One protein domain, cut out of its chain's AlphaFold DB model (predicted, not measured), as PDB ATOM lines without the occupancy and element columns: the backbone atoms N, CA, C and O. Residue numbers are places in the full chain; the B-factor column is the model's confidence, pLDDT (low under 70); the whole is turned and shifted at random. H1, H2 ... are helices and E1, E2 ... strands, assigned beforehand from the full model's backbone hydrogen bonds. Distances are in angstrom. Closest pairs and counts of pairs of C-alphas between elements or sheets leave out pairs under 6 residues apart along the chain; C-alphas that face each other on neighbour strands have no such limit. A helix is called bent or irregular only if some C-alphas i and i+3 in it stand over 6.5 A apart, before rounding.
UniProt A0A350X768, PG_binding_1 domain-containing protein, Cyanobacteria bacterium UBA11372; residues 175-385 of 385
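AT A GLANCE: This is residues 175 to 385 of the 385 residues of the protein "PG_binding_1 domain-containing protein" of Cyanobacteria bacterium UBA11372 (UniProt A0A350X768). A strongly twisted sheet of six strands has helices over both faces, H3, H4 and H5 over one and H6 with the short H7 over the other. Beyond H4, away from the sheet, H1, H2 and the long stretch of residues 202 to 229 form an outlying part made largely of loops, linked to the body through E1, which meets H3 and H4. The printed part has 211 residues, with seven named helices and seven named strands in the order H1 H2 E1 H3 H4 H5 E2 H6 E3 E4 E5 E6 H7 E7. The antiparallel sheet runs E2 E7 E3 E4 E5 E6, and the class is mixed, helices and strands, with under half of the residues in named elements. The whole is compact, with a radius of gyration of the C-alphas of 15.9 A, and rounded, spanning 43 by 39 by 35 A.

HOW THE PARTS SIT: H1, residues 182 to 190, is apart from H2, residues 198 to 201. E1, residues 230 to 232, pairs with no named strand, but residues 175 to 176 pair antiparallel with its residues 230 to 231. H3, residues 240 to 249, comes closest to E1 at the C-alphas of Val 246 and Pro 230, 6.3 A apart. H4, residues 269 to 279, only just touches H3, with 3 pairs of C-alphas within 8 A, the closest being Val 276 and Ile 247 at 6.3 A; their tilt is steep, 55 degrees, opposite ways. H4 and H1 are close but not clearly touching, their closest C-alphas, Arg 278 and Val 188, being 6.8 A apart. H5, residues 295 to 302, is close to H4 but not clearly touching it, with the C-alphas of Ala 295 and Asn 270 6.0 A apart. E2, residues 309 to 312, H6, residues 314 to 322, and E3, residues 327 to 331, form a split strand-helix-strand unit, two strands of one sheet that are not neighbours, with a helix between them along the chain and another strand, E7, residues 380 to 384, between them in the sheet; its crossover is right-handed. E3, E4, residues 339 to 343, E5, residues 354 to 357, and E6, residues 363 to 367, form a meander, each strand the antiparallel neighbour of the one before. Within hydrogen-bond range are N 310 and O 383 of E2 and E7, 2.9 A, N 330 and O 380 of E3 and E7, 2.8 A, N 341 and O 329 of E4 and E3, 2.8 A, N 356 and O 342 of E5 and E4, 2.9 A, and N 355 and O 366 of E5 and E6, 2.8 A. H4 is on the sheet at a height of 8.9 A and runs along the strands, at 21 degrees to E4 on the local plane; its closest C-alpha pair with E4 is Cys 269 and Ile 340, 5.6 A. H3 and H5 are on the same face, at heights of 9.9 A and 8.6 A. H6 is on the opposite face, with the C-alphas of Ala 317 and Tyr 381 of E7 6.2 A apart. H7, residues 368 to 371, is on the same face as H6, at a height of 7.9 A. In H1, H3, H4, H5 and H6 every O i to N i+4 pair is within hydrogen-bond range; H2 and H7 are too short for such a pair.

IN THESE COORDINATES: H1 begins at C-alpha 182, (128.778, 1.296, 72.953), and is 11.9 A long. H2 is irregular, but only just: C-alphas 198 and 201 are 6.9 A apart. H3 is 14.2 A long, H4 15.7 A, H5 10.1 A and H6 12.4 A. E3 measures 13.8 A, E4 13.0 A and E7 13.6 A. E7 ends at C-alpha 384, (118.167, 22.181, 67.392).

THE WHOLE: The C-alphas farthest apart, those of Ser 181 and Ala 375, are 47.0 A apart. The printed part has no cut and ends at residue 385, the chain's last. The long links are H2 to E1, H3 to H4 and H4 to H5. The mean pLDDT of the printed part is 82.4; it is under 70 at residues 190 to 215, 217 to 218, 265 and 287 to 291.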
ATOM      1  N   VAL A 175     135.653  12.958  66.621       89.75
ATOM      2  CA  VAL A 175     136.106  11.576  66.837       89.75
ATOM      3  C   VAL A 175     135.436  10.659  65.828       89.75
ATOM      4  O   VAL A 175     134.363  10.983  65.311       89.75
ATOM      5  N   LYS A 176     136.057   9.524  65.495       88.88
ATOM      6  CA  LYS A 176     135.391   8.563  64.614       88.88
ATOM      7  C   LYS A 176     134.197   7.980  65.352       88.88
ATOM      8  O   LYS A 176     134.294   7.640  66.529       88.88
ATOM      9  N   PHE A 177     133.086   7.784  64.652       86.38
ATOM     10  CA  PHE A 177     131.937   7.082  65.220       86.38
ATOM     11  C   PHE A 177     132.315   5.690  65.759       86.38
ATOM     12  O   PHE A 177     131.840   5.277  66.814       86.38
ATOM     13  N   GLY A 178     133.205   4.980  65.060       84.44
ATOM     14  CA  GLY A 178     133.719   3.670  65.456       84.44
ATOM     15  C   GLY A 178     134.481   3.676  66.782       84.44
ATOM     16  O   GLY A 178     134.423   2.674  67.495       84.44
ATOM     17  N   ASP A 179     135.087   4.807  67.147       89.69
ATOM     18  CA  ASP A 179     135.900   4.961  68.359       89.69
ATOM     19  C   ASP A 179     135.051   5.292  69.599       89.69
ATOM     20  O   ASP A 179     135.538   5.223  70.724       89.69
ATOM     21  N   LEU A 180     133.764   5.619  69.419       85.94
ATOM     22  CA  LEU A 180     132.835   5.855  70.525       85.94
ATOM     23  C   LEU A 180     132.555   4.568  71.318       85.94
ATOM     24  O   LEU A 180     132.478   3.464  70.757       85.94
ATOM     25  N   SER A 181     132.301   4.709  72.623       88.94
ATOM     26  CA  SER A 181     131.817   3.600  73.451       88.94
ATOM     27  C   SER A 181     130.451   3.094  72.965       88.94
ATOM     28  O   SER A 181     129.696   3.815  72.310       88.94
ATOM     29  N   ALA A 182     130.084   1.858  73.317       85.38
ATOM     30  CA  ALA A 182     128.778   1.296  72.953       85.38
ATOM     31  C   ALA A 182     127.606   2.170  73.442       85.38
ATOM     32  O   ALA A 182     126.651   2.398  72.702       85.38
ATOM     33  N   SER A 183     127.716   2.728  74.653       84.06
ATOM     34  CA  SER A 183     126.696   3.623  75.212       84.06
ATOM     35  C   SER A 183     126.584   4.943  74.442       84.06
ATOM     36  O   SER A 183     125.490   5.469  74.263       84.06
ATOM     37  N   GLU A 184     127.702   5.484  73.956       83.12
ATOM     38  CA  GLU A 184     127.718   6.711  73.159       83.12
ATOM     39  C   GLU A 184     127.173   6.477  71.760       83.12
ATOM     40  O   GLU A 184     126.392   7.294  71.283       83.12
ATOM     41  N   LYS A 185     127.525   5.350  71.133       83.75
ATOM     42  CA  LYS A 185     126.925   4.918  69.866       83.75
ATOM     43  C   LYS A 185     125.413   4.826  70.015       83.75
ATOM     44  O   LYS A 185     124.698   5.476  69.265       83.75
ATOM     45  N   GLN A 186     124.933   4.156  71.064       79.94
ATOM     46  CA  GLN A 186     123.505   4.071  71.351       79.94
ATOM     47  C   GLN A 186     122.865   5.451  71.554       79.94
ATOM     48  O   GLN A 186     121.774   5.675  71.050       79.94
ATOM     49  N   ARG A 187     123.515   6.403  72.239       77.31
ATOM     50  CA  ARG A 187     122.987   7.775  72.390       77.31
ATOM     51  C   ARG A 187     122.929   8.537  71.068       77.31
ATOM     52  O   ARG A 187     121.938   9.214  70.805       77.31
ATOM     53  N   VAL A 188     123.969   8.422  70.239       76.12
ATOM     54  CA  VAL A 188     123.985   8.998  68.886       76.12
ATOM     55  C   VAL A 188     122.862   8.400  68.051       76.12
ATOM     56  O   VAL A 188     122.241   9.122  67.288       76.12
ATOM     57  N   GLU A 189     122.587   7.106  68.194       75.88
ATOM     58  CA  GLU A 189     121.618   6.397  67.363       75.88
ATOM     59  C   GLU A 189     120.184   6.453  67.889       75.88
ATOM     60  O   GLU A 189     119.259   6.458  67.091       75.88
ATOM     61  N   ALA A 190     119.957   6.583  69.196       67.75
ATOM     62  CA  ALA A 190     118.616   6.647  69.784       67.75
ATOM     63  C   ALA A 190     117.789   7.833  69.254       67.75
ATOM     64  O   ALA A 190     116.564   7.761  69.190       67.75
ATOM     65  N   GLY A 191     118.458   8.912  68.841       62.41
ATOM     66  CA  GLY A 191     117.831  10.061  68.185       62.41
ATOM     67  C   GLY A 191     117.558   9.883  66.687       62.41
ATOM     68  O   GLY A 191     116.923  10.734  66.067       62.41
ATOM     69  N   PHE A 192     118.050   8.807  66.079       62.56
ATOM     70  CA  PHE A 192     117.987   8.566  64.644       62.56
ATOM     71  C   PHE A 192     117.379   7.189  64.419       62.56
ATOM     72  O   PHE A 192     118.023   6.161  64.575       62.56
ATOM     73  N   PHE A 193     116.104   7.153  64.055       53.62
ATOM     74  CA  PHE A 193     115.432   5.890  63.775       53.62
ATOM     75  C   PHE A 193     116.080   5.220  62.546       53.62
ATOM     76  O   PHE A 193     115.935   5.699  61.415       53.62
ATOM     77  N   PHE A 194     116.818   4.131  62.770       52.72
ATOM     78  CA  PHE A 194     117.439   3.326  61.719       52.72
ATOM     79  C   PHE A 194     116.644   2.036  61.502       52.72
ATOM     80  O   PHE A 194     116.241   1.399  62.477       52.72
ATOM     81  N   PRO A 195     116.452   1.584  60.252       38.31
ATOM     82  CA  PRO A 195     116.013   0.223  60.020       38.31
ATOM     83  C   PRO A 195     117.171  -0.736  60.366       38.31
ATOM     84  O   PRO A 195     118.335  -0.407  60.110       38.31
ATOM     85  N   PRO A 196     116.883  -1.948  60.875       36.88
ATOM     86  CA  PRO A 196     117.899  -2.951  61.222       36.88
ATOM     87  C   PRO A 196     118.790  -3.382  60.039       36.88
ATOM     88  O   PRO A 196     119.840  -3.984  60.236       36.88
ATOM     89  N   THR A 197     118.420  -3.039  58.801       42.78
ATOM     90  CA  THR A 197     119.171  -3.321  57.568       42.78
ATOM     91  C   THR A 197     119.910  -2.095  57.022       42.78
ATOM     92  O   THR A 197     119.967  -1.883  55.809       42.78
ATOM     93  N   PHE A 198     120.472  -1.262  57.899       42.00
ATOM     94  CA  PHE A 198     121.239  -0.073  57.510       42.00
ATOM     95  C   PHE A 198     122.381  -0.385  56.514       42.00
ATOM     96  O   PHE A 198     122.705   0.423  55.643       42.00
ATOM     97  N   GLY A 199     122.958  -1.589  56.592       39.69
ATOM     98  CA  GLY A 199     124.151  -1.981  55.840       39.69
ATOM     99  C   GLY A 199     123.981  -2.282  54.346       39.69
ATOM    100  O   GLY A 199     124.996  -2.337  53.661       39.69
ATOM    101  N   SER A 200     122.771  -2.480  53.804       38.16
ATOM    102  CA  SER A 200     122.629  -3.061  52.448       38.16
ATOM    103  C   SER A 200     122.145  -2.118  51.342       38.16
ATOM    104  O   SER A 200     122.434  -2.385  50.179       38.16
ATOM    105  N   ARG A 201     121.448  -1.010  51.645       39.97
ATOM    106  CA  ARG A 201     120.935  -0.098  50.593       39.97
ATOM    107  C   ARG A 201     121.899   1.012  50.162       39.97
ATOM    108  O   ARG A 201     121.744   1.519  49.058       39.97
ATOM    109  N   TYR A 202     122.874   1.393  50.994       41.94
ATOM    110  CA  TYR A 202     123.724   2.574  50.736       41.94
ATOM    111  C   TYR A 202     125.229   2.368  50.966       41.94
ATOM    112  O   TYR A 202     126.020   3.268  50.675       41.94
ATOM    113  N   ALA A 203     125.651   1.198  51.451       40.22
ATOM    114  CA  ALA A 203     127.020   0.749  51.249       40.22
ATOM    115  C   ALA A 203     127.087   0.260  49.804       40.22
ATOM    116  O   ALA A 203     126.458  -0.738  49.485       40.22
ATOM    117  N   ASN A 204     127.782   0.967  48.912       39.34
ATOM    118  CA  ASN A 204     128.096   0.387  47.611       39.34
ATOM    119  C   ASN A 204     129.098  -0.760  47.859       39.34
ATOM    120  O   ASN A 204     130.264  -0.460  48.140       39.34
ATOM    121  N   PRO A 205     128.698  -2.045  47.788       39.34
ATOM    122  CA  PRO A 205     129.573  -3.157  48.151       39.34
ATOM    123  C   PRO A 205     130.688  -3.365  47.118       39.34
ATOM    124  O   PRO A 205     131.605  -4.143  47.358       39.34
ATOM    125  N   SER A 206     130.621  -2.692  45.962       43.81
ATOM    126  CA  SER A 206     131.515  -2.930  44.831       43.81
ATOM    127  C   SER A 206     132.763  -2.042  44.802       43.81
ATOM    128  O   SER A 206     133.514  -2.112  43.830       43.81
ATOM    129  N   ASN A 207     132.990  -1.168  45.792       45.59
ATOM    130  CA  ASN A 207     134.128  -0.247  45.760       45.59
ATOM    131  C   ASN A 207     135.267  -0.697  46.672       45.59
ATOM    132  O   ASN A 207     135.173  -0.634  47.895       45.59
ATOM    133  N   SER A 208     136.371  -1.103  46.054       45.00
ATOM    134  CA  SER A 208     137.551  -1.684  46.696       45.00
ATOM    135  C   SER A 208     138.397  -0.703  47.516       45.00
ATOM    136  O   SER A 208     139.418  -1.117  48.056       45.00
ATOM    137  N   ASN A 209     138.023   0.582  47.626       47.94
ATOM    138  CA  ASN A 209     138.836   1.546  48.374       47.94
ATOM    139  C   ASN A 209     138.036   2.698  49.023       47.94
ATOM    140  O   ASN A 209     138.103   3.854  48.581       47.94
ATOM    141  N   PRO A 210     137.228   2.412  50.060       55.97
ATOM    142  CA  PRO A 210     136.610   3.455  50.869       55.97
ATOM    143  C   PRO A 210     137.667   4.325  51.565       55.97
ATOM    144  O   PRO A 210     138.632   3.805  52.116       55.97
ATOM    145  N   LYS A 211     137.498   5.656  51.542       55.34
ATOM    146  CA  LYS A 211     138.438   6.564  52.217       55.34
ATOM    147  C   LYS A 211     138.161   6.573  53.717       55.34
ATOM    148  O   LYS A 211     137.130   7.083  54.143       55.34
ATOM    149  N   GLU A 212     139.116   6.083  54.492       58.78
ATOM    150  CA  GLU A 212     139.100   6.155  55.954       58.78
ATOM    151  C   GLU A 212     139.329   7.591  56.411       58.78
ATOM    152  O   GLU A 212     140.246   8.251  55.918       58.78
ATOM    153  N   TRP A 213     138.517   8.095  57.343       60.22
ATOM    154  CA  TRP A 213     138.797   9.390  57.957       60.22
ATOM    155  C   TRP A 213     140.060   9.279  58.816       60.22
ATOM    156  O   TRP A 213     140.160   8.392  59.654       60.22
ATOM    157  N   SER A 214     141.042  10.150  58.619       61.28
ATOM    158  CA  SER A 214     142.326  10.131  59.326       61.28
ATOM    159  C   SER A 214     142.319  11.008  60.583       61.28
ATOM    160  O   SER A 214     143.384  11.319  61.104       61.28
ATOM    161  N   GLY A 215     141.148  11.497  61.011       63.72
ATOM    162  CA  GLY A 215     141.010  12.473  62.100       63.72
ATOM    163  C   GLY A 215     141.202  13.937  61.675       63.72
ATOM    164  O   GLY A 215     141.023  14.842  62.484       63.72
ATOM    165  N   ASN A 216     141.532  14.201  60.405       70.81
ATOM    166  CA  ASN A 216     141.847  15.551  59.933       70.81
ATOM    167  C   ASN A 216     140.582  16.343  59.523       70.81
ATOM    168  O   ASN A 216     139.832  15.870  58.661       70.81
ATOM    169  N   PRO A 217     140.371  17.578  60.034       61.81
ATOM    170  CA  PRO A 217     139.199  18.410  59.711       61.81
ATOM    171  C   PRO A 217     139.057  18.814  58.232       61.81
ATOM    172  O   PRO A 217     137.967  19.170  57.790       61.81
ATOM    173  N   GLY A 218     140.143  18.771  57.451       69.31
ATOM    174  CA  GLY A 218     140.151  19.115  56.020       69.31
ATOM    175  C   GLY A 218     139.848  17.949  55.073       69.31
ATOM    176  O   GLY A 218     139.873  18.113  53.853       69.31
ATOM    177  N   GLN A 219     139.606  16.753  55.605       76.31
ATOM    178  CA  GLN A 219     139.404  15.570  54.781       76.31
ATOM    179  C   GLN A 219     138.022  15.551  54.119       76.31
ATOM    180  O   GLN A 219     137.030  15.924  54.727       76.31
ATOM    181  N   ARG A 220     137.963  15.049  52.879       83.19
ATOM    182  CA  ARG A 220     136.737  14.859  52.085       83.19
ATOM    183  C   ARG A 220     136.627  13.393  51.644       83.19
ATOM    184  O   ARG A 220     137.586  12.843  51.088       83.19
ATOM    185  N   ALA A 221     135.485  12.751  51.887       76.44
ATOM    186  CA  ALA A 221     135.232  11.339  51.600       76.44
ATOM    187  C   ALA A 221     134.245  11.155  50.433       76.44
ATOM    188  O   ALA A 221     133.243  11.851  50.333       76.44
ATOM    189  N   ARG A 222     134.528  10.194  49.540       71.00
ATOM    190  CA  ARG A 222     133.612   9.771  48.455       71.00
ATOM    191  C   ARG A 222     132.802   8.523  48.805       71.00
ATOM    192  O   ARG A 222     131.705   8.338  48.295       71.00
ATOM    193  N   TYR A 223     133.355   7.678  49.669       71.31
ATOM    194  CA  TYR A 223     132.751   6.438  50.146       71.31
ATOM    195  C   TYR A 223     132.836   6.465  51.663       71.31
ATOM    196  O   TYR A 223     133.934   6.504  52.215       71.31
ATOM    197  N   ILE A 224     131.678   6.520  52.308       71.31
ATOM    198  CA  ILE A 224     131.570   6.772  53.741       71.31
ATOM    199  C   ILE A 224     131.250   5.449  54.419       71.31
ATOM    200  O   ILE A 224     130.174   4.889  54.204       71.31
ATOM    201  N   LYS A 225     132.187   4.950  55.227       73.50
ATOM    202  CA  LYS A 225     131.881   3.924  56.223       73.50
ATOM    203  C   LYS A 225     131.319   4.621  57.449       73.50
ATOM    204  O   LYS A 225     131.883   5.608  57.910       73.50
ATOM    205  N   ASP A 226     130.258   4.066  58.012       73.19
ATOM    206  CA  ASP A 226     129.644   4.592  59.231       73.19
ATOM    207  C   ASP A 226     130.633   4.722  60.385       73.19
ATOM    208  O   ASP A 226     130.662   5.751  61.050       73.19
ATOM    209  N   ALA A 227     131.497   3.721  60.572       76.94
ATOM    210  CA  ALA A 227     132.535   3.742  61.597       76.94
ATOM    211  C   ALA A 227     133.529   4.909  61.433       76.94
ATOM    212  O   ALA A 227     134.099   5.350  62.423       76.94
ATOM    213  N   ASP A 228     133.710   5.438  60.221       77.94
ATOM    214  CA  ASP A 228     134.643   6.530  59.927       77.94
ATOM    215  C   ASP A 228     133.981   7.918  59.921       77.94
ATOM    216  O   ASP A 228     134.660   8.911  59.658       77.94
ATOM    217  N   MET A 229     132.675   8.019  60.201       83.88
ATOM    218  CA  MET A 229     131.999   9.315  60.274       83.88
ATOM    219  C   MET A 229     132.628  10.197  61.370       83.88
ATOM    220  O   MET A 229     132.817   9.714  62.490       83.88
ATOM    221  N   PRO A 230     132.925  11.483  61.090       89.81
ATOM    222  CA  PRO A 230     133.471  12.403  62.076       89.81
ATOM    223  C   PRO A 230     132.344  12.934  62.958       89.81
ATOM    224  O   PRO A 230     131.551  13.777  62.539       89.81
ATOM    225  N   VAL A 231     132.234  12.415  64.172       89.81
ATOM    226  CA  VAL A 231     131.158  12.747  65.106       89.81
ATOM    227  C   VAL A 231     131.689  13.674  66.186       89.81
ATOM    228  O   VAL A 231     132.820  13.541  66.650       89.81
ATOM    229  N   VAL A 232     130.864  14.624  66.610       90.25
ATOM    230  CA  VAL A 232     131.161  15.438  67.786       90.25
ATOM    231  C   VAL A 232     131.104  14.532  69.020       90.25
ATOM    232  O   VAL A 232     130.095  13.867  69.256       90.25
ATOM    233  N   ALA A 233     132.194  14.475  69.789       84.31
ATOM    234  CA  ALA A 233     132.304  13.589  70.952       84.31
ATOM    235  C   ALA A 233     131.270  13.911  72.046       84.31
ATOM    236  O   ALA A 233     130.743  13.002  72.687       84.31
ATOM    237  N   ASP A 234     130.926  15.189  72.203       82.12
ATOM    238  CA  ASP A 234     129.914  15.681  73.134       82.12
ATOM    239  C   ASP A 234     129.002  16.724  72.458       82.12
ATOM    240  O   ASP A 234     129.458  17.614  71.746       82.12
ATOM    241  N   SER A 235     127.688  16.636  72.668       80.69
ATOM    242  CA  SER A 235     126.722  17.549  72.041       80.69
ATOM    243  C   SER A 235     126.882  19.005  72.485       80.69
ATOM    244  O   SER A 235     126.510  19.912  71.735       80.69
ATOM    245  N   GLU A 236     127.449  19.257  73.663       81.12
ATOM    246  CA  GLU A 236     127.675  20.624  74.147       81.12
ATOM    247  C   GLU A 236     128.938  21.256  73.546       81.12
ATOM    248  O   GLU A 236     129.088  22.479  73.520       81.12
ATOM    249  N   SER A 237     129.825  20.440  72.973       84.81
ATOM    250  CA  SER A 237     131.097  20.899  72.421       84.81
ATOM    251  C   SER A 237     131.008  21.430  70.987       84.81
ATOM    252  O   SER A 237     132.033  21.801  70.421       84.81
ATOM    253  N   ARG A 238     129.812  21.458  70.382       91.50
ATOM    254  CA  ARG A 238     129.614  21.801  68.963       91.50
ATOM    255  C   ARG A 238     130.106  23.197  68.609       91.50
ATOM    256  O   ARG A 238     129.637  24.170  69.195       91.50
ATOM    257  N   SER A 239     130.943  23.318  67.589       89.94
ATOM    258  CA  SER A 239     131.415  24.610  67.077       89.94
ATOM    259  C   SER A 239     131.044  24.834  65.614       89.94
ATOM    260  O   SER A 239     130.738  23.889  64.884       89.94
ATOM    261  N   ALA A 240     131.110  26.088  65.163       90.31
ATOM    262  CA  ALA A 240     130.988  26.409  63.743       90.31
ATOM    263  C   ALA A 240     132.014  25.635  62.895       90.31
ATOM    264  O   ALA A 240     131.665  25.096  61.848       90.31
ATOM    265  N   ASP A 241     133.257  25.510  63.362       88.50
ATOM    266  CA  ASP A 241     134.300  24.770  62.646       88.50
ATOM    267  C   ASP A 241     134.017  23.276  62.560       88.50
ATOM    268  O   ASP A 241     134.220  22.677  61.506       88.50
ATOM    269  N   GLN A 242     133.472  22.677  63.619       91.06
ATOM    270  CA  GLN A 242     133.048  21.280  63.583       91.06
ATOM    271  C   GLN A 242     131.893  21.079  62.595       91.06
ATOM    272  O   GLN A 242     131.930  20.132  61.814       91.06
ATOM    273  N   ILE A 243     130.915  21.996  62.548       94.06
ATOM    274  CA  ILE A 243     129.849  21.960  61.533       94.06
ATOM    275  C   ILE A 243     130.439  22.041  60.118       94.06
ATOM    276  O   ILE A 243     130.082  21.231  59.261       94.06
ATOM    277  N   ARG A 244     131.375  22.967  59.861       92.88
ATOM    278  CA  ARG A 244     132.051  23.085  58.554       92.88
ATOM    279  C   ARG A 244     132.806  21.809  58.196       92.88
ATOM    280  O   ARG A 244     132.673  21.331  57.072       92.88
ATOM    281  N   ALA A 245     133.579  21.264  59.133       91.12
ATOM    282  CA  ALA A 245     134.375  20.058  58.934       91.12
ATOM    283  C   ALA A 245     133.488  18.849  58.604       91.12
ATOM    284  O   ALA A 245     133.752  18.155  57.624       91.12
ATOM    285  N   VAL A 246     132.390  18.653  59.340       92.94
ATOM    286  CA  VAL A 246     131.407  17.594  59.069       92.94
ATOM    287  C   VAL A 246     130.790  17.756  57.676       92.94
ATOM    288  O   VAL A 246     130.780  16.809  56.893       92.94
ATOM    289  N   ILE A 247     130.313  18.955  57.323       94.31
ATOM    290  CA  ILE A 247     129.711  19.217  56.003       94.31
ATOM    291  C   ILE A 247     130.717  18.958  54.876       94.31
ATOM    292  O   ILE A 247     130.388  18.308  53.881       94.31
ATOM    293  N   ASN A 248     131.947  19.455  55.025       92.12
ATOM    294  CA  ASN A 248     132.998  19.283  54.027       92.12
ATOM    295  C   ASN A 248     133.403  17.809  53.884       92.12
ATOM    296  O   ASN A 248     133.624  17.357  52.758       92.12
ATOM    297  N   TYR A 249     133.435  17.051  54.985       90.00
ATOM    298  CA  TYR A 249     133.763  15.627  54.983       90.00
ATOM    299  C   TYR A 249     132.877  14.830  54.032       90.00
ATOM    300  O   TYR A 249     133.384  14.038  53.237       90.00
ATOM    301  N   PHE A 250     131.573  15.100  54.038       88.62
ATOM    302  CA  PHE A 250     130.619  14.421  53.165       88.62
ATOM    303  C   PHE A 250     130.805  14.721  51.676       88.62
ATOM    304  O   PHE A 250     130.226  14.016  50.855       88.62
ATOM    305  N   ASN A 251     131.617  15.720  51.310       89.25
ATOM    306  CA  ASN A 251     132.037  15.976  49.933       89.25
ATOM    307  C   ASN A 251     130.869  15.965  48.926       89.25
ATOM    308  O   ASN A 251     130.951  15.347  47.868       89.25
ATOM    309  N   VAL A 252     129.760  16.609  49.292       90.88
ATOM    310  CA  VAL A 252     128.469  16.497  48.587       90.88
ATOM    311  C   VAL A 252     128.530  16.907  47.108       90.88
ATOM    312  O   VAL A 252     127.730  16.455  46.296       90.88
ATOM    313  N   GLU A 253     129.500  17.747  46.752       91.38
ATOM    314  CA  GLU A 253     129.709  18.320  45.413       91.38
ATOM    315  C   GLU A 253     130.365  17.348  44.426       91.38
ATOM    316  O   GLU A 253     130.376  17.597  43.225       91.38
ATOM    317  N   ASP A 254     130.951  16.263  44.927       86.38
ATOM    318  CA  ASP A 254     131.699  15.312  44.116       86.38
ATOM    319  C   ASP A 254     130.750  14.343  43.403       86.38
ATOM    320  O   ASP A 254     130.039  13.563  44.038       86.38
ATOM    321  N   SER A 255     130.780  14.347  42.069       83.00
ATOM    322  CA  SER A 255     129.954  13.470  41.227       83.00
ATOM    323  C   SER A 255     130.282  11.981  41.334       83.00
ATOM    324  O   SER A 255     129.472  11.116  40.963       83.00
ATOM    325  N   GLY A 256     131.455  11.663  41.884       78.00
ATOM    326  CA  GLY A 256     131.851  10.321  42.279       78.00
ATOM    327  C   GLY A 256     131.252   9.875  43.614       78.00
ATOM    328  O   GLY A 256     131.232   8.674  43.882       78.00
ATOM    329  N   ASN A 257     130.731  10.789  44.441       80.94
ATOM    330  CA  ASN A 257     130.046  10.434  45.681       80.94
ATOM    331  C   ASN A 257     128.590  10.029  45.407       80.94
ATOM    332  O   ASN A 257     127.648  10.815  45.527       80.94
ATOM    333  N   LYS A 258     128.399   8.749  45.069       76.56
ATOM    334  CA  LYS A 258     127.084   8.184  44.729       76.56
ATOM    335  C   LYS A 258     126.074   8.171  45.877       76.56
ATOM    336  O   LYS A 258     124.899   7.961  45.621       76.56
ATOM    337  N   ARG A 259     126.492   8.437  47.119       78.81
ATOM    338  CA  ARG A 259     125.570   8.530  48.261       78.81
ATOM    339  C   ARG A 259     124.658   9.755  48.175       78.81
ATOM    340  O   ARG A 259     123.516   9.697  48.620       78.81
ATOM    341  N   PHE A 260     125.165  10.855  47.615       84.06
ATOM    342  CA  PHE A 260     124.456  12.138  47.564       84.06
ATOM    343  C   PHE A 260     124.184  12.636  46.149       84.06
ATOM    344  O   PHE A 260     123.567  13.689  45.981       84.06
ATOM    345  N   TRP A 261     124.673  11.924  45.136       80.75
ATOM    346  CA  TRP A 261     124.472  12.325  43.756       80.75
ATOM    347  C   TRP A 261     123.035  12.023  43.315       80.75
ATOM    348  O   TRP A 261     122.589  10.891  43.512       80.75
ATOM    349  N   PRO A 262     122.311  12.995  42.737       78.19
ATOM    350  CA  PRO A 262     120.956  12.763  42.255       78.19
ATOM    351  C   PRO A 262     120.940  11.748  41.103       78.19
ATOM    352  O   PRO A 262     121.870  11.701  40.290       78.19
ATOM    353  N   ASP A 263     119.861  10.972  41.022       70.56
ATOM    354  CA  ASP A 263     119.584  10.040  39.926       70.56
ATOM    355  C   ASP A 263     118.171  10.295  39.382       70.56
ATOM    356  O   ASP A 263     117.169  10.156  40.091       70.56
ATOM    357  N   GLY A 264     118.086  10.751  38.131       74.44
ATOM    358  CA  GLY A 264     116.834  11.194  37.521       74.44
ATOM    359  C   GLY A 264     116.141  12.299  38.333       74.44
ATOM    360  O   GLY A 264     116.678  13.391  38.509       74.44
ATOM    361  N   SER A 265     114.921  12.022  38.803       68.50
ATOM    362  CA  SER A 265     114.124  12.937  39.636       68.50
ATOM    363  C   SER A 265     114.347  12.762  41.144       68.50
ATOM    364  O   SER A 265     113.775  13.517  41.935       68.50
ATOM    365  N   VAL A 266     115.162  11.787  41.557       71.38
ATOM    366  CA  VAL A 266     115.403  11.467  42.965       71.38
ATOM    367  C   VAL A 266     116.615  12.249  43.465       71.38
ATOM    368  O   VAL A 266     117.699  12.200  42.885       71.38
ATOM    369  N   THR A 267     116.428  12.974  44.567       83.19
ATOM    370  CA  THR A 267     117.503  13.702  45.259       83.19
ATOM    371  C   THR A 267     117.743  13.086  46.631       83.19
ATOM    372  O   THR A 267     116.826  12.537  47.235       83.19
ATOM    373  N   CYS A 268     118.964  13.215  47.143       84.94
ATOM    374  CA  CYS A 268     119.378  12.619  48.416       84.94
ATOM    375  C   CYS A 268     119.435  13.651  49.554       84.94
ATOM    376  O   CYS A 268     120.245  13.529  50.477       84.94
ATOM    377  N   CYS A 269     118.611  14.699  49.477       91.25
ATOM    378  CA  CYS A 269     118.653  15.839  50.392       91.25
ATOM    379  C   CYS A 269     118.417  15.425  51.851       91.25
ATOM    380  O   CYS A 269     119.138  15.856  52.752       91.25
ATOM    381  N   ASN A 270     117.471  14.512  52.061       87.88
ATOM    382  CA  ASN A 270     117.149  13.912  53.348       87.88
ATOM    383  C   ASN A 270     118.298  13.055  53.908       87.88
ATOM    384  O   ASN A 270     118.615  13.158  55.092       87.88
ATOM    385  N   ILE A 271     118.962  12.260  53.063       84.75
ATOM    386  CA  ILE A 271     120.113  11.427  53.453       84.75
ATOM    387  C   ILE A 271     121.285  12.317  53.880       84.75
ATOM    388  O   ILE A 271     121.874  12.094  54.936       84.75
ATOM    389  N   PHE A 272     121.595  13.349  53.092       90.44
ATOM    390  CA  PHE A 272     122.673  14.287  53.398       90.44
ATOM    391  C   PHE A 272     122.418  15.055  54.697       90.44
ATOM    392  O   PHE A 272     123.289  15.095  55.566       90.44
ATOM    393  N   ALA A 273     121.215  15.617  54.862       93.88
ATOM    394  CA  ALA A 273     120.842  16.317  56.087       93.88
ATOM    395  C   ALA A 273     120.960  15.392  57.307       93.88
ATOM    396  O   ALA A 273     121.598  15.763  58.289       93.88
ATOM    397  N   ARG A 274     120.432  14.166  57.221       88.44
ATOM    398  CA  ARG A 274     120.523  13.162  58.289       88.44
ATOM    399  C   ARG A 274     121.964  12.840  58.658       88.44
ATOM    400  O   ARG A 274     122.286  12.830  59.839       88.44
ATOM    401  N   ASP A 275     122.818  12.562  57.680       87.69
ATOM    402  CA  ASP A 275     124.203  12.166  57.946       87.69
ATOM    403  C   ASP A 275     124.996  13.284  58.631       87.69
ATOM    404  O   ASP A 275     125.695  13.033  59.614       87.69
ATOM    405  N   VAL A 276     124.817  14.531  58.183       93.19
ATOM    406  CA  VAL A 276     125.398  15.697  58.862       93.19
ATOM    407  C   VAL A 276     124.853  15.817  60.280       93.19
ATOM    408  O   VAL A 276     125.621  15.958  61.229       93.19
ATOM    409  N   MET A 277     123.537  15.717  60.453       94.06
ATOM    410  CA  MET A 277     122.905  15.838  61.762       94.06
ATOM    411  C   MET A 277     123.322  14.720  62.732       94.06
ATOM    412  O   MET A 277     123.522  14.993  63.918       94.06
ATOM    413  N   ARG A 278     123.546  13.492  62.243       89.19
ATOM    414  CA  ARG A 278     124.076  12.361  63.027       89.19
ATOM    415  C   ARG A 278     125.468  12.674  63.561       89.19
ATOM    416  O   ARG A 278     125.705  12.539  64.760       89.19
ATOM    417  N   CYS A 279     126.356  13.171  62.702       90.50
ATOM    418  CA  CYS A 279     127.685  13.638  63.099       90.50
ATOM    419  C   CYS A 279     127.632  14.770  64.135       90.50
ATOM    420  O   CYS A 279     128.480  14.836  65.022       90.50
ATOM    421  N   LEU A 280     126.616  15.631  64.065       92.94
ATOM    422  CA  LEU A 280     126.404  16.740  64.996       92.94
ATOM    423  C   LEU A 280     125.561  16.374  66.228       92.94
ATOM    424  O   LEU A 280     125.224  17.263  67.011       92.94
ATOM    425  N   ARG A 281     125.190  15.102  66.417       90.19
ATOM    426  CA  ARG A 281     124.321  14.656  67.523       90.19
ATOM    427  C   ARG A 281     123.039  15.499  67.662       90.19
ATOM    428  O   ARG A 281     122.674  15.921  68.758       90.19
ATOM    429  N   ALA A 282     122.389  15.795  66.538       91.38
ATOM    430  CA  ALA A 282     121.109  16.502  66.475       91.38
ATOM    431  C   ALA A 282     120.055  15.603  65.810       91.38
ATOM    432  O   ALA A 282     119.999  15.578  64.588       91.38
ATOM    433  N   PRO A 283     119.259  14.837  66.575       87.75
ATOM    434  CA  PRO A 283     118.241  13.908  66.083       87.75
ATOM    435  C   PRO A 283     117.476  14.416  64.858       87.75
ATOM    436  O   PRO A 283     116.850  15.473  64.907       87.75
ATOM    437  N   LEU A 284     117.500  13.652  63.768       88.25
ATOM    438  CA  LEU A 284     116.659  13.889  62.598       88.25
ATOM    439  C   LEU A 284     116.050  12.560  62.165       88.25
ATOM    440  O   LEU A 284     116.769  11.580  61.949       88.25
ATOM    441  N   THR A 285     114.723  12.533  62.039       82.44
ATOM    442  CA  THR A 285     114.018  11.322  61.620       82.44
ATOM    443  C   THR A 285     114.486  10.846  60.245       82.44
ATOM    444  O   THR A 285     114.857  11.644  59.391       82.44
ATOM    445  N   HIS A 286     114.454   9.537  60.027       73.25
ATOM    446  CA  HIS A 286     114.655   8.913  58.719       73.25
ATOM    447  C   HIS A 286     113.624   7.810  58.484       73.25
ATOM    448  O   HIS A 286     113.154   7.652  57.362       73.25
ATOM    449  N   TRP A 287     113.215   7.120  59.552       68.12
ATOM    450  CA  TRP A 287     112.086   6.194  59.574       68.12
ATOM    451  C   TRP A 287     111.155   6.536  60.739       68.12
ATOM    452  O   TRP A 287     111.602   6.961  61.798       68.12
ATOM    453  N   VAL A 288     109.850   6.359  60.551       64.25
ATOM    454  CA  VAL A 288     108.863   6.406  61.640       64.25
ATOM    455  C   VAL A 288     107.994   5.168  61.490       64.25
ATOM    456  O   VAL A 288     107.265   5.038  60.504       64.25
ATOM    457  N   GLY A 289     108.134   4.224  62.424       67.62
ATOM    458  CA  GLY A 289     107.632   2.863  62.231       67.62
ATOM    459  C   GLY A 289     108.298   2.212  61.013       67.62
ATOM    460  O   GLY A 289     109.521   2.205  60.907       67.62
ATOM    461  N   GLU A 290     107.493   1.724  60.072       69.31
ATOM    462  CA  GLU A 290     107.955   1.065  58.837       69.31
ATOM    463  C   GLU A 290     108.045   2.010  57.624       69.31
ATOM    464  O   GLU A 290     108.263   1.560  56.502       69.31
ATOM    465  N   LYS A 291     107.865   3.327  57.813       69.69
ATOM    466  CA  LYS A 291     107.850   4.301  56.711       69.69
ATOM    467  C   LYS A 291     109.123   5.143  56.664       69.69
ATOM    468  O   LYS A 291     109.411   5.880  57.611       69.69
ATOM    469  N   GLU A 292     109.813   5.119  55.525       74.44
ATOM    470  CA  GLU A 292     110.906   6.045  55.213       74.44
ATOM    471  C   GLU A 292     110.377   7.478  55.064       74.44
ATOM    472  O   GLU A 292     109.326   7.719  54.465       74.44
ATOM    473  N   GLN A 293     111.097   8.438  55.634       81.81
ATOM    474  CA  GLN A 293     110.695   9.836  55.675       81.81
ATOM    475  C   GLN A 293     111.315  10.605  54.503       81.81
ATOM    476  O   GLN A 293     112.539  10.729  54.383       81.81
ATOM    477  N   ASP A 294     110.454  11.158  53.652       87.62
ATOM    478  CA  ASP A 294     110.829  12.182  52.680       87.62
ATOM    479  C   ASP A 294     110.931  13.567  53.351       87.62
ATOM    480  O   ASP A 294     110.650  13.737  54.540       87.62
ATOM    481  N   ALA A 295     111.327  14.589  52.591       90.31
ATOM    482  CA  ALA A 295     111.461  15.945  53.121       90.31
ATOM    483  C   ALA A 295     110.133  16.548  53.630       90.31
ATOM    484  O   ALA A 295     110.155  17.368  54.546       90.31
ATOM    485  N   ASN A 296     108.978  16.140  53.089       92.69
ATOM    486  CA  ASN A 296     107.677  16.611  53.574       92.69
ATOM    487  C   ASN A 296     107.358  16.017  54.950       92.69
ATOM    488  O   ASN A 296     106.899  16.730  55.840       92.69
ATOM    489  N   ALA A 297     107.629  14.727  55.137       90.62
ATOM    490  CA  ALA A 297     107.428  14.042  56.403       90.62
ATOM    491  C   ALA A 297     108.441  14.512  57.464       90.62
ATOM    492  O   ALA A 297     108.073  14.740  58.616       90.62
ATOM    493  N   MET A 298     109.694  14.773  57.064       92.25
ATOM    494  CA  MET A 298     110.689  15.418  57.929       92.25
ATOM    495  C   MET A 298     110.256  16.815  58.365       92.25
ATOM    496  O   MET A 298     110.442  17.161  59.526       92.25
ATOM    497  N   PHE A 299     109.650  17.609  57.475       95.06
ATOM    498  CA  PHE A 299     109.095  18.909  57.848       95.06
ATOM    499  C   PHE A 299     108.046  18.768  58.954       95.06
ATOM    500  O   PHE A 299     108.090  19.504  59.936       95.06
ATOM    501  N   ASP A 300     107.114  17.823  58.825       93.56
ATOM    502  CA  ASP A 300     106.076  17.600  59.837       93.56
ATOM    503  C   ASP A 300     106.673  17.133  61.169       93.56
ATOM    504  O   ASP A 300     106.295  17.639  62.225       93.56
ATOM    505  N   TRP A 301     107.679  16.259  61.121       92.56
ATOM    506  CA  TRP A 301     108.415  15.823  62.305       92.56
ATOM    507  C   TRP A 301     109.163  16.981  62.988       92.56
ATOM    508  O   TRP A 301     109.065  17.141  64.203       92.56
ATOM    509  N   LEU A 302     109.841  17.844  62.226       94.31
ATOM    510  CA  LEU A 302     110.544  19.030  62.740       94.31
ATOM    511  C   LEU A 302     109.599  20.065  63.370       94.31
ATOM    512  O   LEU A 302     110.031  20.870  64.192       94.31
ATOM    513  N   ASN A 303     108.319  20.075  62.989       94.62
ATOM    514  CA  ASN A 303     107.331  20.978  63.581       94.62
ATOM    515  C   ASN A 303     106.846  20.538  64.961       94.62
ATOM    516  O   ASN A 303     106.211  21.349  65.633       94.62
ATOM    517  N   ASN A 304     107.112  19.302  65.383       91.88
ATOM    518  CA  ASN A 304     106.769  18.854  66.725       91.88
ATOM    519  C   ASN A 304     107.864  19.291  67.720       91.88
ATOM    520  O   ASN A 304     108.968  18.743  67.671       91.88
ATOM    521  N   PRO A 305     107.579  20.219  68.658       88.44
ATOM    522  CA  PRO A 305     108.582  20.719  69.602       88.44
ATOM    523  C   PRO A 305     109.162  19.635  70.516       88.44
ATOM    524  O   PRO A 305     110.294  19.769  70.972       88.44
ATOM    525  N   ALA A 306     108.428  18.537  70.747       89.06
ATOM    526  CA  ALA A 306     108.905  17.404  71.544       89.06
ATOM    527  C   ALA A 306     110.153  16.728  70.946       89.06
ATOM    528  O   ALA A 306     110.860  16.010  71.645       89.06
ATOM    529  N   ASN A 307     110.445  16.982  69.669       89.81
ATOM    530  CA  ASN A 307     111.620  16.463  68.981       89.81
ATOM    531  C   ASN A 307     112.879  17.330  69.173       89.81
ATOM    532  O   ASN A 307     113.912  17.035  68.573       89.81
ATOM    533  N   GLY A 308     112.810  18.405  69.970       91.31
ATOM    534  CA  GLY A 308     113.960  19.267  70.277       91.31
ATOM    535  C   GLY A 308     114.327  20.259  69.169       91.31
ATOM    536  O   GLY A 308     115.437  20.790  69.155       91.31
ATOM    537  N   TRP A 309     113.414  20.502  68.224       95.56
ATOM    538  CA  TRP A 309     113.589  21.479  67.150       95.56
ATOM    539  C   TRP A 309     112.631  22.650  67.312       95.56
ATOM    540  O   TRP A 309     111.430  22.485  67.527       95.56
ATOM    541  N   ARG A 310     113.161  23.859  67.135       96.00
ATOM    542  CA  ARG A 310     112.396  25.104  67.169       96.00
ATOM    543  C   ARG A 310     112.392  25.760  65.800       96.00
ATOM    544  O   ARG A 310     113.446  25.987  65.207       96.00
ATOM    545  N   LYS A 311     111.207  26.148  65.332       96.81
ATOM    546  CA  LYS A 311     111.048  26.954  64.117       96.81
ATOM    547  C   LYS A 311     111.562  28.380  64.335       96.81
ATOM    548  O   LYS A 311     111.227  29.015  65.334       96.81
ATOM    549  N   VAL A 312     112.334  28.895  63.380       95.94
ATOM    550  CA  VAL A 312     112.941  30.233  63.435       95.94
ATOM    551  C   VAL A 312     112.907  30.942  62.078       95.94
ATOM    552  O   VAL A 312     112.631  30.335  61.042       95.94
ATOM    553  N   ASN A 313     113.201  32.245  62.076       95.12
ATOM    554  CA  ASN A 313     113.441  32.996  60.843       95.12
ATOM    555  C   ASN A 313     114.878  32.777  60.314       95.12
ATOM    556  O   ASN A 313     115.735  32.222  61.003       95.12
ATOM    557  N   ALA A 314     115.141  33.228  59.086       93.69
ATOM    558  CA  ALA A 314     116.426  33.053  58.404       93.69
ATOM    559  C   ALA A 314     117.619  33.671  59.156       93.69
ATOM    560  O   ALA A 314     118.660  33.029  59.275       93.69
ATOM    561  N   ALA A 315     117.465  34.881  59.699       92.81
ATOM    562  CA  ALA A 315     118.530  35.560  60.436       92.81
ATOM    563  C   ALA A 315     118.926  34.785  61.704       92.81
ATOM    564  O   ALA A 315     120.110  34.567  61.959       92.81
ATOM    565  N   VAL A 316     117.936  34.298  62.458       93.69
ATOM    566  CA  VAL A 316     118.157  33.461  63.646       93.69
ATOM    567  C   VAL A 316     118.797  32.126  63.260       93.69
ATOM    568  O   VAL A 316     119.669  31.653  63.979       93.69
ATOM    569  N   ALA A 317     118.424  31.542  62.118       95.44
ATOM    570  CA  ALA A 317     119.044  30.321  61.608       95.44
ATOM    571  C   ALA A 317     120.538  30.521  61.291       95.44
ATOM    572  O   ALA A 317     121.376  29.733  61.726       95.44
ATOM    573  N   SER A 318     120.888  31.602  60.586       94.06
ATOM    574  CA  SER A 318     122.285  31.960  60.315       94.06
ATOM    575  C   SER A 318     123.078  32.210  61.596       94.06
ATOM    576  O   SER A 318     124.189  31.704  61.734       94.06
ATOM    577  N   ALA A 319     122.505  32.949  62.550       92.19
ATOM    578  CA  ALA A 319     123.151  33.212  63.831       92.19
ATOM    579  C   ALA A 319     123.372  31.918  64.631       92.19
ATOM    580  O   ALA A 319     124.472  31.681  65.119       92.19
ATOM    581  N   ALA A 320     122.361  31.048  64.714       94.25
ATOM    582  CA  ALA A 320     122.452  29.772  65.419       94.25
ATOM    583  C   ALA A 320     123.541  28.866  64.824       94.25
ATOM    584  O   ALA A 320     124.391  28.369  65.564       94.25
ATOM    585  N   ALA A 321     123.579  28.721  63.495       94.75
ATOM    586  CA  ALA A 321     124.623  27.954  62.821       94.75
ATOM    587  C   ALA A 321     126.021  28.500  63.156       94.75
ATOM    588  O   ALA A 321     126.890  27.729  63.567       94.75
ATOM    589  N   SER A 322     126.225  29.820  63.067       91.81
ATOM    590  CA  SER A 322     127.492  30.479  63.427       91.81
ATOM    591  C   SER A 322     127.891  30.273  64.888       91.81
ATOM    592  O   SER A 322     129.078  30.187  65.183       91.81
ATOM    593  N   LYS A 323     126.920  30.101  65.791       90.81
ATOM    594  CA  LYS A 323     127.166  29.720  67.186       90.81
ATOM    595  C   LYS A 323     127.418  28.222  67.368       90.81
ATOM    596  O   LYS A 323     127.457  27.778  68.504       90.81
ATOM    597  N   GLY A 324     127.552  27.417  66.311       92.19
ATOM    598  CA  GLY A 324     127.756  25.967  66.399       92.19
ATOM    599  C   GLY A 324     126.485  25.169  66.705       92.19
ATOM    600  O   GLY A 324     126.581  24.036  67.173       92.19
ATOM    601  N   ILE A 325     125.300  25.742  66.485       94.75
ATOM    602  CA  ILE A 325     124.021  25.081  66.755       94.75
ATOM    603  C   ILE A 325     123.496  24.430  65.463       94.75
ATOM    604  O   ILE A 325     123.355  25.120  64.445       94.75
ATOM    605  N   PRO A 326     123.184  23.120  65.460       96.81
ATOM    606  CA  PRO A 326     122.683  22.442  64.270       96.81
ATOM    607  C   PRO A 326     121.386  23.067  63.776       96.81
ATOM    608  O   PRO A 326     120.442  23.289  64.534       96.81
ATOM    609  N   THR A 327     121.375  23.391  62.489       97.94
ATOM    610  CA  THR A 327     120.326  24.204  61.886       97.94
ATOM    611  C   THR A 327     119.988  23.661  60.501       97.94
ATOM    612  O   THR A 327     120.872  23.366  59.693       97.94
ATOM    613  N   LEU A 328     118.693  23.538  60.221       98.00
ATOM    614  CA  LEU A 328     118.149  23.006  58.973       98.00
ATOM    615  C   LEU A 328     117.250  24.042  58.299       98.00
ATOM    616  O   LEU A 328     116.557  24.813  58.960       98.00
ATOM    617  N   GLY A 329     117.231  24.032  56.968       97.12
ATOM    618  CA  GLY A 329     116.178  24.648  56.166       97.12
ATOM    619  C   GLY A 329     115.329  23.551  55.537       97.12
ATOM    620  O   GLY A 329     115.874  22.602  54.986       97.12
ATOM    621  N   CYS A 330     114.006  23.652  55.603       96.25
ATOM    622  CA  CYS A 330     113.110  22.667  55.012       96.25
ATOM    623  C   CYS A 330     111.925  23.341  54.316       96.25
ATOM    624  O   CYS A 330     111.335  24.298  54.819       96.25
ATOM    625  N   TRP A 331     111.604  22.861  53.120       94.81
ATOM    626  CA  TRP A 331     110.497  23.314  52.295       94.81
ATOM    627  C   TRP A 331     109.541  22.146  52.073       94.81
ATOM    628  O   TRP A 331     109.912  21.139  51.464       94.81
ATOM    629  N   LYS A 332     108.311  22.292  52.572       93.69
ATOM    630  CA  LYS A 332     107.229  21.334  52.350       93.69
ATOM    631  C   LYS A 332     106.517  21.658  51.042       93.69
ATOM    632  O   LYS A 332     106.069  22.785  50.845       93.69
ATOM    633  N   ASN A 333     106.357  20.652  50.193       91.94
ATOM    634  CA  ASN A 333     105.605  20.723  48.952       91.94
ATOM    635  C   ASN A 333     104.462  19.695  48.976       91.94
ATOM    636  O   ASN A 333     104.685  18.539  48.625       91.94
ATOM    637  N   PRO A 334     103.236  20.082  49.370       85.31
ATOM    638  CA  PRO A 334     102.105  19.153  49.432       85.31
ATOM    639  C   PRO A 334     101.741  18.515  48.083       85.31
ATOM    640  O   PRO A 334     101.185  17.423  48.061       85.31
ATOM    641  N   GLY A 335     102.052  19.185  46.967       84.69
ATOM    642  CA  GLY A 335     101.764  18.715  45.609       84.69
ATOM    643  C   GLY A 335     102.907  17.937  44.953       84.69
ATOM    644  O   GLY A 335     102.864  17.707  43.747       84.69
ATOM    645  N   GLY A 336     103.958  17.579  45.696       86.81
ATOM    646  CA  GLY A 336     105.110  16.881  45.135       86.81
ATOM    647  C   GLY A 336     106.199  16.586  46.159       86.81
ATOM    648  O   GLY A 336     105.931  16.329  47.327       86.81
ATOM    649  N   ILE A 337     107.451  16.612  45.708       85.94
ATOM    650  CA  ILE A 337     108.614  16.309  46.547       85.94
ATOM    651  C   ILE A 337     109.057  17.592  47.261       85.94
ATOM    652  O   ILE A 337     109.248  18.628  46.615       85.94
ATOM    653  N   GLY A 338     109.177  17.530  48.591       91.81
ATOM    654  CA  GLY A 338     109.749  18.601  49.412       91.81
ATOM    655  C   GLY A 338     111.271  18.695  49.282       91.81
ATOM    656  O   GLY A 338     111.893  17.966  48.514       91.81
ATOM    657  N   HIS A 339     111.903  19.576  50.059       94.06
ATOM    658  CA  HIS A 339     113.364  19.706  50.065       94.06
ATOM    659  C   HIS A 339     113.908  20.068  51.445       94.06
ATOM    660  O   HIS A 339     113.274  20.820  52.185       94.06
ATOM    661  N   ILE A 340     115.088  19.561  51.794       95.44
ATOM    662  CA  ILE A 340     115.750  19.832  53.076       95.44
ATOM    663  C   ILE A 340     117.239  20.113  52.873       95.44
ATOM    664  O   ILE A 340     117.899  19.513  52.031       95.44
ATOM    665  N   VAL A 341     117.769  21.072  53.623       97.06
ATOM    666  CA  VAL A 341     119.132  21.585  53.477       97.06
ATOM    667  C   VAL A 341     119.755  21.822  54.844       97.06
ATOM    668  O   VAL A 341     119.055  22.098  55.819       97.06
ATOM    669  N   VAL A 342     121.081  21.751  54.910       98.06
ATOM    670  CA  VAL A 342     121.828  22.078  56.128       98.06
ATOM    671  C   VAL A 342     122.238  23.541  56.068       98.06
ATOM    672  O   VAL A 342     122.851  23.962  55.086       98.06
ATOM    673  N   VAL A 343     121.915  24.319  57.102       97.62
ATOM    674  CA  VAL A 343     122.393  25.703  57.214       97.62
ATOM    675  C   VAL A 343     123.850  25.684  57.647       97.62
ATOM    676  O   VAL A 343     124.247  24.947  58.551       97.62
ATOM    677  N   ARG A 344     124.656  26.486  56.964       96.00
ATOM    678  CA  ARG A 344     126.102  26.499  57.095       96.00
ATOM    679  C   ARG A 344     126.543  27.748  57.872       96.00
ATOM    680  O   ARG A 344     125.941  28.808  57.682       96.00
ATOM    681  N   PRO A 345     127.537  27.644  58.771       93.19
ATOM    682  CA  PRO A 345     127.979  28.756  59.610       93.19
ATOM    683  C   PRO A 345     128.865  29.740  58.835       93.19
ATOM    684  O   PRO A 345     130.028  29.947  59.165       93.19
ATOM    685  N   GLU A 346     128.357  30.342  57.768       90.12
ATOM    686  CA  GLU A 346     129.020  31.443  57.072       90.12
ATOM    687  C   GLU A 346     128.104  32.662  57.037       90.12
ATOM    688  O   GLU A 346     126.877  32.506  57.044       90.12
ATOM    689  N   PRO A 347     128.678  33.875  56.937       78.62
ATOM    690  CA  PRO A 347     127.901  35.076  56.679       78.62
ATOM    691  C   PRO A 347     126.981  34.876  55.467       78.62
ATOM    692  O   PRO A 347     127.425  34.631  54.339       78.62
ATOM    693  N   GLY A 348     125.678  34.922  55.735       75.12
ATOM    694  CA  GLY A 348     124.620  34.927  54.733       75.12
ATOM    695  C   GLY A 348     124.030  36.322  54.570       75.12
ATOM    696  O   GLY A 348     124.406  37.267  55.259       75.12
ATOM    697  N   GLU A 349     123.064  36.437  53.672       85.25
ATOM    698  CA  GLU A 349     122.215  37.624  53.584       85.25
ATOM    699  C   GLU A 349     121.064  37.509  54.609       85.25
ATOM    700  O   GLU A 349     120.653  36.389  54.927       85.25
ATOM    701  N   PRO A 350     120.478  38.624  55.097       77.88
ATOM    702  CA  PRO A 350     119.509  38.622  56.206       77.88
ATOM    703  C   PRO A 350     118.334  37.639  56.080       77.88
ATOM    704  O   PRO A 350     117.829  37.134  57.079       77.88
ATOM    705  N   ASN A 351     117.903  37.348  54.851       86.00
ATOM    706  CA  ASN A 351     116.808  36.420  54.549       86.00
ATOM    707  C   ASN A 351     117.227  35.253  53.648       86.00
ATOM    708  O   ASN A 351     116.378  34.563  53.083       86.00
ATOM    709  N   ASN A 352     118.529  35.063  53.473       90.75
ATOM    710  CA  ASN A 352     119.081  34.109  52.529       90.75
ATOM    711  C   ASN A 352     120.392  33.529  53.103       90.75
ATOM    712  O   ASN A 352     121.494  33.928  52.717       90.75
ATOM    713  N   PRO A 353     120.262  32.607  54.081       93.81
ATOM    714  CA  PRO A 353     121.381  31.940  54.731       93.81
ATOM    715  C   PRO A 353     122.262  31.178  53.744       93.81
ATOM    716  O   PRO A 353     121.815  30.737  52.681       93.81
ATOM    717  N   ARG A 354     123.509  30.944  54.153       96.19
ATOM    718  CA  ARG A 354     124.404  29.986  53.505       96.19
ATOM    719  C   ARG A 354     123.960  28.569  53.856       96.19
ATOM    720  O   ARG A 354     123.641  28.281  55.007       96.19
ATOM    721  N   ILE A 355     123.917  27.690  52.862       96.81
ATOM    722  CA  ILE A 355     123.484  26.300  53.009       96.81
ATOM    723  C   ILE A 355     124.425  25.343  52.266       96.81
ATOM    724  O   ILE A 355     125.144  25.735  51.342       96.81
ATOM    725  N   ALA A 356     124.356  24.074  52.650       97.25
ATOM    726  CA  ALA A 356     124.861  22.933  51.899       97.25
ATOM    727  C   ALA A 356     123.689  22.015  51.524       97.25
ATOM    728  O   ALA A 356     122.760  21.837  52.321       97.25
ATOM    729  N   GLN A 357     123.721  21.419  50.329       94.81
ATOM    730  CA  GLN A 357     122.639  20.544  49.875       94.81
ATOM    731  C   GLN A 357     123.085  19.413  48.943       94.81
ATOM    732  O   GLN A 357     124.004  19.573  48.136       94.81
ATOM    733  N   ALA A 358     122.326  18.316  49.013       92.12
ATOM    734  CA  ALA A 358     122.280  17.233  48.035       92.12
ATOM    735  C   ALA A 358     120.937  17.289  47.279       92.12
ATOM    736  O   ALA A 358     119.987  16.596  47.635       92.12
ATOM    737  N   GLY A 359     120.806  18.212  46.328       87.88
ATOM    738  CA  GLY A 359     119.544  18.503  45.639       87.88
ATOM    739  C   GLY A 359     119.606  18.191  44.148       87.88
ATOM    740  O   GLY A 359     120.389  17.362  43.702       87.88
ATOM    741  N   ALA A 360     118.820  18.921  43.352       85.81
ATOM    742  CA  ALA A 360     118.980  18.917  41.893       85.81
ATOM    743  C   ALA A 360     120.372  19.427  41.468       85.81
ATOM    744  O   ALA A 360     120.906  19.028  40.439       85.81
ATOM    745  N   ILE A 361     120.952  20.319  42.276       88.31
ATOM    746  CA  ILE A 361     122.331  20.784  42.148       88.31
ATOM    747  C   ILE A 361     122.990  20.617  43.511       88.31
ATOM    748  O   ILE A 361     122.551  21.230  44.487       88.31
ATOM    749  N   ASN A 362     124.056  19.828  43.573       92.88
ATOM    750  CA  ASN A 362     124.820  19.663  44.799       92.88
ATOM    751  C   ASN A 362     125.800  20.816  44.981       92.88
ATOM    752  O   ASN A 362     126.480  21.228  44.040       92.88
ATOM    753  N   PHE A 363     125.876  21.335  46.201       94.50
ATOM    754  CA  PHE A 363     126.906  22.287  46.593       94.50
ATOM    755  C   PHE A 363     127.107  22.252  48.107       94.50
ATOM    756  O   PHE A 363     126.157  22.071  48.871       94.50
ATOM    757  N   ALA A 364     128.345  22.452  48.545       93.25
ATOM    758  CA  ALA A 364     128.696  22.478  49.960       93.25
ATOM    759  C   ALA A 364     128.582  23.886  50.549       93.25
ATOM    760  O   ALA A 364     128.577  24.020  51.764       93.25
ATOM    761  N   ASN A 365     128.524  24.928  49.716       94.56
ATOM    762  CA  ASN A 365     128.334  26.309  50.144       94.56
ATOM    763  C   ASN A 365     127.640  27.118  49.040       94.56
ATOM    764  O   ASN A 365     128.193  27.355  47.966       94.56
ATOM    765  N   GLY A 366     126.423  27.568  49.312       93.31
ATOM    766  CA  GLY A 366     125.691  28.473  48.440       93.31
ATOM    767  C   GLY A 366     124.575  29.172  49.196       93.31
ATOM    768  O   GLY A 366     124.204  28.762  50.292       93.31
ATOM    769  N   LEU A 367     124.053  30.245  48.617       93.19
ATOM    770  CA  LEU A 367     122.880  30.923  49.156       93.19
ATOM    771  C   LEU A 367     121.648  30.010  49.072       93.19
ATOM    772  O   LEU A 367     121.510  29.230  48.127       93.19
ATOM    773  N   ALA A 368     120.735  30.131  50.031       91.38
ATOM    774  CA  ALA A 368     119.490  29.370  50.058       91.38
ATOM    775  C   ALA A 368     118.674  29.512  48.758       91.38
ATOM    776  O   ALA A 368     118.117  28.528  48.274       91.38
ATOM    777  N   THR A 369     118.686  30.689  48.126       90.56
ATOM    778  CA  THR A 369     118.036  30.947  46.826       90.56
ATOM    779  C   THR A 369     118.632  30.168  45.650       90.56
ATOM    780  O   THR A 369     117.948  29.953  44.650       90.56
ATOM    781  N   LYS A 370     119.884  29.701  45.756       89.31
ATOM    782  CA  LYS A 370     120.483  28.760  44.793       89.31
ATOM    783  C   LYS A 370     119.918  27.349  44.973       89.31
ATOM    784  O   LYS A 370     119.846  26.588  44.013       89.31
ATOM    785  N   GLY A 371     119.549  26.991  46.204       82.62
ATOM    786  CA  GLY A 371     119.021  25.670  46.538       82.62
ATOM    787  C   GLY A 371     117.532  25.509  46.258       82.62
ATOM    788  O   GLY A 371     117.101  24.457  45.789       82.62
ATOM    789  N   LEU A 372     116.756  26.568  46.488       85.19
ATOM    790  CA  LEU A 372     115.332  26.632  46.184       85.19
ATOM    791  C   LEU A 372     115.037  27.943  45.461       85.19
ATOM    792  O   LEU A 372     115.244  29.023  46.015       85.19
ATOM    793  N   SER A 373     114.555  27.849  44.220       78.44
ATOM    794  CA  SER A 373     114.227  29.048  43.453       78.44
ATOM    795  C   SER A 373     113.082  29.817  44.126       78.44
ATOM    796  O   SER A 373     112.144  29.191  44.625       78.44
ATOM    797  N   PRO A 374     113.086  31.162  44.084       74.88
ATOM    798  CA  PRO A 374     112.009  31.969  44.665       74.88
ATOM    799  C   PRO A 374     110.609  31.600  44.150       74.88
ATOM    800  O   PRO A 374     109.638  31.684  44.894       74.88
ATOM    801  N   ALA A 375     110.511  31.130  42.900       74.12
ATOM    802  CA  ALA A 375     109.264  30.665  42.291       74.12
ATOM    803  C   ALA A 375     108.682  29.396  42.949       74.12
ATOM    804  O   ALA A 375     107.486  29.152  42.841       74.12
ATOM    805  N   LYS A 376     109.509  28.588  43.629       76.19
ATOM    806  CA  LYS A 376     109.076  27.396  44.378       76.19
ATOM    807  C   LYS A 376     108.738  27.704  45.843       76.19
ATOM    808  O   LYS A 376     108.175  26.854  46.524       76.19
ATOM    809  N   GLY A 377     109.048  28.909  46.325       82.69
ATOM    810  CA  GLY A 377     108.800  29.351  47.696       82.69
ATOM    811  C   GLY A 377     110.084  29.619  48.482       82.69
ATOM    812  O   GLY A 377     111.135  29.912  47.915       82.69
ATOM    813  N   LYS A 378     109.986  29.557  49.813       88.44
ATOM    814  CA  LYS A 378     111.100  29.781  50.747       88.44
ATOM    815  C   LYS A 378     111.206  28.623  51.734       88.44
ATOM    816  O   LYS A 378     110.206  27.985  52.061       88.44
ATOM    817  N   PHE A 379     112.413  28.386  52.237       94.56
ATOM    818  CA  PHE A 379     112.619  27.447  53.332       94.56
ATOM    819  C   PHE A 379     112.015  27.980  54.633       94.56
ATOM    820  O   PHE A 379     112.092  29.170  54.937       94.56
ATOM    821  N   THR A 380     111.460  27.067  55.423       96.19
ATOM    822  CA  THR A 380     111.258  27.254  56.860       96.19
ATOM    823  C   THR A 380     112.503  26.757  57.581       96.19
ATOM    824  O   THR A 380     113.022  25.699  57.227       96.19
ATOM    825  N   TYR A 381     112.985  27.492  58.579       97.50
ATOM    826  CA  TYR A 381     114.213  27.137  59.283       97.50
ATOM    827  C   TYR A 381     113.929  26.556  60.662       97.50
ATOM    828  O   TYR A 381     112.991  26.976  61.342       97.50
ATOM    829  N   PHE A 382     114.766  25.606  61.064       98.19
ATOM    830  CA  PHE A 382     114.685  24.906  62.338       98.19
ATOM    831  C   PHE A 382     116.058  24.886  63.001       98.19
ATOM    832  O   PHE A 382     117.060  24.607  62.343       98.19
ATOM    833  N   VAL A 383     116.093  25.174  64.297       97.12
ATOM    834  CA  VAL A 383     117.296  25.146  65.138       97.12
ATOM    835  C   VAL A 383     117.114  24.056  66.187       97.12
ATOM    836  O   VAL A 383     116.038  23.961  66.776       97.12
ATOM    837  N   TYR A 384     118.144  23.236  66.382       94.56
ATOM    838  CA  TYR A 384     118.167  22.181  67.392       94.56
ATOM    839  C   TYR A 384     118.663  22.716  68.733       94.56
ATOM    840  O   TYR A 384     119.711  23.364  68.768       94.56
ATOM    841  N   GLY A 385     117.973  22.398  69.825       83.38
ATOM    842  CA  GLY A 385     118.383  22.801  71.174       83.38
ATOM    843  C   GLY A 385     117.230  23.227  72.054       83.38
ATOM    844  O   GLY A 385     116.338  23.951  71.548       83.38
TER     845      GLY A 385